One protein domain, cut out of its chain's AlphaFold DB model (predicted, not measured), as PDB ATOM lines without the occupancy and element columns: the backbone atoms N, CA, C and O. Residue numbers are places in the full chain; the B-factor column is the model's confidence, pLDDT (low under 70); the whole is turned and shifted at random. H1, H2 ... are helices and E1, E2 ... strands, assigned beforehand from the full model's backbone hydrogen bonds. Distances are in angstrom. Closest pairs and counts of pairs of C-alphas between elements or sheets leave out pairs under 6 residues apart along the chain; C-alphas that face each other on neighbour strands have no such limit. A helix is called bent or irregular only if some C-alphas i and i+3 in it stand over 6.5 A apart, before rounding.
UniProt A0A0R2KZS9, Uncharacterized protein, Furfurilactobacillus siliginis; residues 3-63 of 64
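AT A GLANCE: This is residues 3 to 63 of the 64 residues of an uncharacterized protein of Furfurilactobacillus siliginis (UniProt A0A0R2KZS9). A long, loosely closed helical hairpin, H2 and H3, runs on at its open end into a small two-strand ladder, E1 and E2, and the short helix H1 sits near E1 at that end. The printed part has 61 residues, with H1, E1, H2, H3 and E2 in that order along the chain; the sheet, E1 - E2, is antiparallel. The class is mostly helix. The whole is loose, with a radius of gyration of the C-alphas of 14.4 A, and a rod spanning 45 by 18 by 13 A.

HOW THE PARTS SIT: E1, residues 17 to 19, and E2, residues 60 to 62, are antiparallel neighbours at 153 degrees. C-alphas 19 and 60 face each other at 5.0 A, but no backbone N and O across the pair are within hydrogen-bond range. H2, residues 23 to 39, and H3, residues 45 to 58, touch and form a helical hairpin, opposite ways at a shallow tilt of 23 degrees. Their closest C-alphas, Ser 37 and Ser 45, are 5.5 A apart. H1, residues 3 to 8, has its closest C-alpha to E1 at Ile 7, 7.0 A from that of Phe 19. H1 and H2 are only just apart, at 8.0 A; H1 and H3 are apart. Every O i to N i+4 pair is within hydrogen-bond range in H1 and H2; in H3, 8 of 10 are.

IN THESE COORDINATES: H1 begins at C-alpha 3 (3.665, 27.857, -4.155) and measures 8.9 A. E1 measures 6.0 A and E2 6.7 A. H2 runs 24.4 A to C-alpha 39 (30.104, 11.669, -8.312). H3, 20.3 A long, is only just irregular: C-alphas 46 and 49 are 6.6 A apart. E2 ends at C-alpha 62 (-4.068, 19.204, -19.165).

THE WHOLE: The C-alphas farthest apart, Gly 14 and Ile 41, are 45.7 A apart. The printed part has no cut and no long link. The mean pLDDT of the printed part is 70.5; residues 3 to 25 and 60 to 63 are under 70.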
ATOM      1  N   TYR A   3       3.835  28.245  -2.742       48.38
ATOM      2  CA  TYR A   3       3.665  27.857  -4.155       48.38
ATOM      3  C   TYR A   3       2.368  27.084  -4.461       48.38
ATOM      4  O   TYR A   3       1.799  27.259  -5.534       48.38
ATOM      5  N   GLY A   4       1.862  26.279  -3.520       50.38
ATOM      6  CA  GLY A   4       0.627  25.502  -3.715       50.38
ATOM      7  C   GLY A   4      -0.642  26.362  -3.808       50.38
ATOM      8  O   GLY A   4      -1.592  25.979  -4.491       50.38
ATOM      9  N   TRP A   5      -0.634  27.542  -3.180       55.59
ATOM     10  CA  TRP A   5      -1.750  28.493  -3.211       55.59
ATOM     11  C   TRP A   5      -1.813  29.258  -4.543       55.59
ATOM     12  O   TRP A   5      -2.873  29.363  -5.152       55.59
ATOM     13  N   LYS A   6      -0.655  29.701  -5.057       50.34
ATOM     14  CA  LYS A   6      -0.561  30.461  -6.316       50.34
ATOM     15  C   LYS A   6      -0.941  29.623  -7.546       50.34
ATOM     16  O   LYS A   6      -1.538  30.131  -8.488       50.34
ATOM     17  N   ILE A   7      -0.640  28.325  -7.511       53.38
ATOM     18  CA  ILE A   7      -0.932  27.384  -8.602       53.38
ATOM     19  C   ILE A   7      -2.419  27.005  -8.651       53.38
ATOM     20  O   ILE A   7      -2.976  26.912  -9.738       53.38
ATOM     21  N   ASN A   8      -3.094  26.855  -7.504       52.22
ATOM     22  CA  ASN A   8      -4.538  26.564  -7.476       52.22
ATOM     23  C   ASN A   8      -5.400  27.686  -8.080       52.22
ATOM     24  O   ASN A   8      -6.522  27.426  -8.508       52.22
ATOM     25  N   HIS A   9      -4.878  28.914  -8.127       52.22
ATOM     26  CA  HIS A   9      -5.587  30.093  -8.628       52.22
ATOM     27  C   HIS A   9      -5.152  30.567 -10.023       52.22
ATOM     28  O   HIS A   9      -5.660  31.583 -10.489       52.22
ATOM     29  N   THR A  10      -4.249  29.857 -10.713       48.66
ATOM     30  CA  THR A  10      -3.824  30.248 -12.068       48.66
ATOM     31  C   THR A  10      -4.524  29.378 -13.113       48.66
ATOM     32  O   THR A  10      -4.293  28.174 -13.185       48.66
ATOM     33  N   VAL A  11      -5.396  29.991 -13.917       49.00
ATOM     34  CA  VAL A  11      -6.078  29.379 -15.071       49.00
ATOM     35  C   VAL A  11      -5.401  29.889 -16.340       49.00
ATOM     36  O   VAL A  11      -5.193  31.092 -16.471       49.00
ATOM     37  N   ILE A  12      -5.039  28.994 -17.259       52.72
ATOM     38  CA  ILE A  12      -4.417  29.339 -18.542       52.72
ATOM     39  C   ILE A  12      -5.233  28.651 -19.636       52.72
ATOM     40  O   ILE A  12      -5.437  27.445 -19.573       52.72
ATOM     41  N   ASP A  13      -5.687  29.437 -20.612       46.69
ATOM     42  CA  ASP A  13      -6.307  28.970 -21.861       46.69
ATOM     43  C   ASP A  13      -7.640  28.204 -21.718       46.69
ATOM     44  O   ASP A  13      -7.870  27.189 -22.363       46.69
ATOM     45  N   GLY A  14      -8.531  28.652 -20.821       55.09
ATOM     46  CA  GLY A  14      -9.887  28.089 -20.654       55.09
ATOM     47  C   GLY A  14      -9.949  26.687 -20.025       55.09
ATOM     48  O   GLY A  14     -10.969  26.313 -19.448       55.09
ATOM     49  N   HIS A  15      -8.837  25.956 -20.033       51.03
ATOM     50  CA  HIS A  15      -8.664  24.668 -19.384       51.03
ATOM     51  C   HIS A  15      -7.930  24.855 -18.054       51.03
ATOM     52  O   HIS A  15      -6.889  25.504 -17.952       51.03
ATOM     53  N   ARG A  16      -8.467  24.279 -16.975       52.62
ATOM     54  CA  ARG A  16      -7.742  24.241 -15.701       52.62
ATOM     55  C   ARG A  16      -6.488  23.400 -15.916       52.62
ATOM     56  O   ARG A  16      -6.582  22.194 -16.087       52.62
ATOM     57  N   MET A  17      -5.308  24.008 -15.898       54.28
ATOM     58  CA  MET A  17      -4.059  23.252 -15.885       54.28
ATOM     59  C   MET A  17      -3.761  22.853 -14.443       54.28
ATOM     60  O   MET A  17      -3.474  23.704 -13.599       54.28
ATOM     61  N   ARG A  18      -3.841  21.555 -14.128       54.22
ATOM     62  CA  ARG A  18      -3.425  21.068 -12.811       54.22
ATOM     63  C   ARG A  18      -1.941  20.783 -12.872       54.22
ATOM     64  O   ARG A  18      -1.511  19.714 -13.299       54.22
ATOM     65  N   PHE A  19      -1.142  21.735 -12.413       55.56
ATOM     66  CA  PHE A  19       0.253  21.444 -12.132       55.56
ATOM     67  C   PHE A  19       0.308  20.548 -10.889       55.56
ATOM     68  O   PHE A  19       0.309  21.022  -9.754       55.56
ATOM     69  N   SER A  20       0.307  19.233 -11.110       59.19
ATOM     70  CA  SER A  20       0.437  18.227 -10.049       59.19
ATOM     71  C   SER A  20       1.898  18.040  -9.613       59.19
ATOM     72  O   SER A  20       2.225  17.094  -8.898       59.19
ATOM     73  N   GLY A  21       2.792  18.935 -10.045       56.38
ATOM     74  CA  GLY A  21       4.189  18.941  -9.649       56.38
ATOM     75  C   GLY A  21       4.354  19.432  -8.218       56.38
ATOM     76  O   GLY A  21       4.517  20.625  -7.967       56.38
ATOM     77  N   THR A  22       4.363  18.511  -7.259       63.00
ATOM     78  CA  THR A  22       4.731  18.830  -5.879       63.00
ATOM     79  C   THR A  22       6.186  19.306  -5.852       63.00
ATOM     80  O   THR A  22       7.093  18.562  -6.223       63.00
ATOM     81  N   ALA A  23       6.433  20.523  -5.357       58.84
ATOM     82  CA  ALA A  23       7.786  21.077  -5.213       58.84
ATOM     83  C   ALA A  23       8.727  20.159  -4.400       58.84
ATOM     84  O   ALA A  23       9.922  20.105  -4.667       58.84
ATOM     85  N   ILE A  24       8.177  19.379  -3.462       62.28
ATOM     86  CA  ILE A  24       8.888  18.346  -2.688       62.28
ATOM     87  C   ILE A  24       9.361  17.184  -3.583       62.28
ATOM     88  O   ILE A  24      10.475  16.695  -3.416       62.28
ATOM     89  N   GLY A  25       8.559  16.773  -4.571       67.25
ATOM     90  CA  GLY A  25       8.949  15.744  -5.544       67.25
ATOM     91  C   GLY A  25      10.068  16.218  -6.477       67.25
ATOM     92  O   GLY A  25      10.979  15.456  -6.800       67.25
ATOM     93  N   LEU A  26      10.044  17.502  -6.845       74.06
ATOM     94  CA  LEU A  26      11.117  18.161  -7.593       74.06
ATOM     95  C   LEU A  26      12.407  18.223  -6.762       74.06
ATOM     96  O   LEU A  26      13.474  17.880  -7.258       74.06
ATOM     97  N   PHE A  27      12.299  18.575  -5.477       74.00
ATOM     98  CA  PHE A  27      13.430  18.661  -4.551       74.00
ATOM     99  C   PHE A  27      14.137  17.310  -4.354       74.00
ATOM    100  O   PHE A  27      15.364  17.239  -4.394       74.00
ATOM    101  N   GLY A  28      13.373  16.217  -4.240       80.75
ATOM    102  CA  GLY A  28      13.933  14.864  -4.179       80.75
ATOM    103  C   GLY A  28      14.689  14.465  -5.455       80.75
ATOM    104  O   GLY A  28      15.771  13.882  -5.383       80.75
ATOM    105  N   ASN A  29      14.162  14.808  -6.635       82.06
ATOM    106  CA  ASN A  29      14.853  14.561  -7.905       82.06
ATOM    107  C   ASN A  29      16.091  15.452  -8.080       82.06
ATOM    108  O   ASN A  29      17.110  14.993  -8.594       82.06
ATOM    109  N   TRP A  30      16.025  16.696  -7.609       80.38
ATOM    110  CA  TRP A  30      17.139  17.634  -7.641       80.38
ATOM    111  C   TRP A  30      18.311  17.157  -6.776       80.38
ATOM    112  O   TRP A  30      19.444  17.179  -7.246       80.38
ATOM    113  N   ILE A  31      18.051  16.608  -5.580       84.94
ATOM    114  CA  ILE A  31      19.078  15.967  -4.737       84.94
ATOM    115  C   ILE A  31      19.752  14.794  -5.458       84.94
ATOM    116  O   ILE A  31      20.976  14.683  -5.424       84.94
ATOM    117  N   LYS A  32      18.986  13.941  -6.157       85.75
ATOM    118  CA  LYS A  32      19.564  12.838  -6.952       85.75
ATOM    119  C   LYS A  32      20.491  13.368  -8.045       85.75
ATOM    120  O   LYS A  32      21.585  12.843  -8.225       85.75
ATOM    121  N   TRP A  33      20.075  14.413  -8.758       88.00
ATOM    122  CA  TRP A  33      20.890  15.054  -9.793       88.00
ATOM    123  C   TRP A  33      22.142  15.738  -9.232       88.00
ATOM    124  O   TRP A  33      23.193  15.694  -9.870       88.00
ATOM    125  N   LEU A  34      22.054  16.317  -8.032       85.88
ATOM    126  CA  LEU A  34      23.189  16.883  -7.304       85.88
ATOM    127  C   LEU A  34      24.195  15.801  -6.910       85.88
ATOM    128  O   LEU A  34      25.383  15.951  -7.173       85.88
ATOM    129  N   LEU A  35      23.718  14.680  -6.362       89.00
ATOM    130  CA  LEU A  35      24.557  13.537  -6.002       89.00
ATOM    131  C   LEU A  35      25.282  12.961  -7.231       89.00
ATOM    132  O   LEU A  35      26.491  12.756  -7.198       89.00
ATOM    133  N   LEU A  36      24.561  12.780  -8.344       88.06
ATOM    134  CA  LEU A  36      25.131  12.359  -9.630       88.06
ATOM    135  C   LEU A  36      26.165  13.361 -10.164       88.06
ATOM    136  O   LEU A  36      27.198  12.958 -10.698       88.06
ATOM    137  N   SER A  37      25.918  14.661  -9.993       86.94
ATOM    138  CA  SER A  37      26.871  15.705 -10.380       86.94
ATOM    139  C   SER A  37      28.132  15.661  -9.526       86.94
ATOM    140  O   SER A  37      29.217  15.773 -10.075       86.94
ATOM    141  N   ILE A  38      28.028  15.420  -8.220       88.44
ATOM    142  CA  ILE A  38      29.196  15.303  -7.335       88.44
ATOM    143  C   ILE A  38      30.042  14.072  -7.699       88.44
ATOM    144  O   ILE A  38      31.258  14.185  -7.824       88.44
ATOM    145  N   ILE A  39      29.408  12.920  -7.948       89.00
ATOM    146  CA  ILE A  39      30.104  11.669  -8.312       89.00
ATOM    147  C   ILE A  39      30.835  11.795  -9.658       89.00
ATOM    148  O   ILE A  39      31.908  11.231  -9.841       89.00
ATOM    149  N   THR A  40      30.269  12.546 -10.603       88.75
ATOM    150  CA  THR A  40      30.835  12.732 -11.950       88.75
ATOM    151  C   THR A  40      31.736  13.965 -12.071       88.75
ATOM    152  O   THR A  40      31.986  14.421 -13.185       88.75
ATOM    153  N   ILE A  41      32.211  14.532 -10.950       87.44
ATOM    154  CA  ILE A  41      33.069  15.737 -10.925       87.44
ATOM    155  C   ILE A  41      32.422  16.895 -11.716       87.44
ATOM    156  O   ILE A  41      33.036  17.591 -12.517       87.44
ATOM    157  N   GLY A  42      31.117  17.076 -11.544       80.62
ATOM    158  CA  GLY A  42      30.347  18.157 -12.148       80.62
ATOM    159  C   GLY A  42      29.913  17.931 -13.597       80.62
ATOM    160  O   GLY A  42      29.124  18.732 -14.094       80.62
ATOM    161  N   ILE A  43      30.316  16.851 -14.273       85.31
ATOM    162  CA  ILE A  43      29.948  16.604 -15.683       85.31
ATOM    163  C   ILE A  43      28.429  16.445 -15.849       85.31
ATOM    164  O   ILE A  43      27.841  16.958 -16.800       85.31
ATOM    165  N   TYR A  44      27.754  15.806 -14.890       84.25
ATOM    166  CA  TYR A  44      26.301  15.618 -14.950       84.25
ATOM    167  C   TYR A  44      25.503  16.928 -14.824       84.25
ATOM    168  O   TYR A  44      24.328  16.949 -15.195       84.25
ATOM    169  N   SER A  45      26.119  18.029 -14.367       80.00
ATOM    170  CA  SER A  45      25.457  19.336 -14.225       80.00
ATOM    171  C   SER A  45      24.870  19.847 -15.549       80.00
ATOM    172  O   SER A  45      23.775  20.414 -15.557       80.00
ATOM    173  N   PHE A  46      25.514  19.526 -16.679       85.69
ATOM    174  CA  PHE A  46      25.012  19.814 -18.027       85.69
ATOM    175  C   PHE A  46      23.659  19.149 -18.322       85.69
ATOM    176  O   PHE A  46      22.839  19.693 -19.060       85.69
ATOM    177  N   TRP A  47      23.385  17.989 -17.722       84.12
ATOM    178  CA  TRP A  47      22.153  17.231 -17.951       84.12
ATOM    179  C   TRP A  47      20.993  17.671 -17.048       84.12
ATOM    180  O   TRP A  47      19.822  17.432 -17.359       84.12
ATOM    181  N   VAL A  48      21.300  18.341 -15.933       83.50
ATOM    182  CA  VAL A  48      20.320  18.747 -14.913       83.50
ATOM    183  C   VAL A  48      19.259  19.687 -15.487       83.50
ATOM    184  O   VAL A  48      18.076  19.517 -15.198       83.50
ATOM    185  N   GLY A  49      19.643  20.630 -16.354       81.69
ATOM    186  CA  GLY A  49      18.702  21.559 -16.996       81.69
ATOM    187  C   GLY A  49      17.695  20.866 -17.925       81.69
ATOM    188  O   GLY A  49      16.499  21.175 -17.903       81.69
ATOM    189  N   ILE A  50      18.149  19.865 -18.684       85.44
ATOM    190  CA  ILE A  50      17.290  19.064 -19.570       85.44
ATOM    191  C   ILE A  50      16.318  18.234 -18.733       85.44
ATOM    192  O   ILE A  50      15.114  18.230 -18.980       85.44
ATOM    193  N   LYS A  51      16.818  17.579 -17.682       83.44
ATOM    194  CA  LYS A  51      15.997  16.764 -16.781       83.44
ATOM    195  C   LYS A  51      14.972  17.591 -16.001       83.44
ATOM    196  O   LYS A  51      13.861  17.119 -15.773       83.44
ATOM    197  N   LEU A  52      15.307  18.831 -15.640       82.44
ATOM    198  CA  LEU A  52      14.371  19.774 -15.030       82.44
ATOM    199  C   LEU A  52      13.232  20.145 -15.988       82.44
ATOM    200  O   LEU A  52      12.083  20.278 -15.566       82.44
ATOM    201  N   THR A  53      13.549  20.307 -17.271       80.62
ATOM    202  CA  THR A  53      12.569  20.620 -18.317       80.62
ATOM    203  C   THR A  53      11.656  19.423 -18.587       80.62
ATOM    204  O   THR A  53      10.440  19.583 -18.579       80.62
ATOM    205  N   ASP A  54      12.219  18.213 -18.686       82.94
ATOM    206  CA  ASP A  54      11.467  16.953 -18.797       82.94
ATOM    207  C   ASP A  54      10.530  16.736 -17.597       82.94
ATOM    208  O   ASP A  54       9.363  16.379 -17.752       82.94
ATOM    209  N   TRP A  55      11.006  17.024 -16.381       82.56
ATOM    210  CA  TRP A  55      10.192  16.924 -15.171       82.56
ATOM    211  C   TRP A  55       9.047  17.946 -15.160       82.56
ATOM    212  O   TRP A  55       7.925  17.595 -14.788       82.56
ATOM    213  N   LYS A  56       9.307  19.193 -15.585       73.50
ATOM    214  CA  LYS A  56       8.276  20.238 -15.714       73.50
ATOM    215  C   LYS A  56       7.217  19.852 -16.747       73.50
ATOM    216  O   LYS A  56       6.032  20.011 -16.462       73.50
ATOM    217  N   ALA A  57       7.631  19.301 -17.887       77.56
ATOM    218  CA  ALA A  57       6.723  18.814 -18.921       77.56
ATOM    219  C   ALA A  57       5.857  17.650 -18.408       77.56
ATOM    220  O   ALA A  57       4.639  17.706 -18.512       77.56
ATOM    221  N   LYS A  58       6.454  16.649 -17.747       73.88
ATOM    222  CA  LYS A  58       5.720  15.500 -17.178       73.88
ATOM    223  C   LYS A  58       4.720  15.871 -16.086       73.88
ATOM    224  O   LYS A  58       3.676  15.236 -15.966       73.88
ATOM    225  N   ASN A  59       5.038  16.875 -15.271       70.81
ATOM    226  CA  ASN A  59       4.169  17.315 -14.174       70.81
ATOM    227  C   ASN A  59       3.138  18.374 -14.587       70.81
ATOM    228  O   ASN A  59       2.356  18.827 -13.746       70.81
ATOM    229  N   THR A  60       3.115  18.751 -15.865       65.44
ATOM    230  CA  THR A  60       2.085  19.608 -16.445       65.44
ATOM    231  C   THR A  60       1.139  18.717 -17.236       65.44
ATOM    232  O   THR A  60       1.475  18.266 -18.325       65.44
ATOM    233  N   ASN A  61      -0.026  18.412 -16.667       59.38
ATOM    234  CA  ASN A  61      -1.081  17.684 -17.368       59.38
ATOM    235  C   ASN A  61      -2.275  18.613 -17.601       59.38
ATOM    236  O   ASN A  61      -2.712  19.326 -16.691       59.38
ATOM    237  N   PHE A  62      -2.796  18.583 -18.826       57.59
ATOM    238  CA  PHE A  62      -4.068  19.204 -19.165       57.59
ATOM    239  C   PHE A  62      -5.184  18.348 -18.568       57.59
ATOM    240  O   PHE A  62      -5.215  17.134 -18.770       57.59
ATOM    241  N   ILE A  63      -6.063  18.963 -17.778       55.56
ATOM    242  CA  ILE A  63      -7.265  18.284 -17.305       55.56
ATOM    243  C   ILE A  63      -8.243  18.308 -18.488       55.56
ATOM    244  O   ILE A  63      -8.675  19.392 -18.881       55.56
TER     245      ILE A  63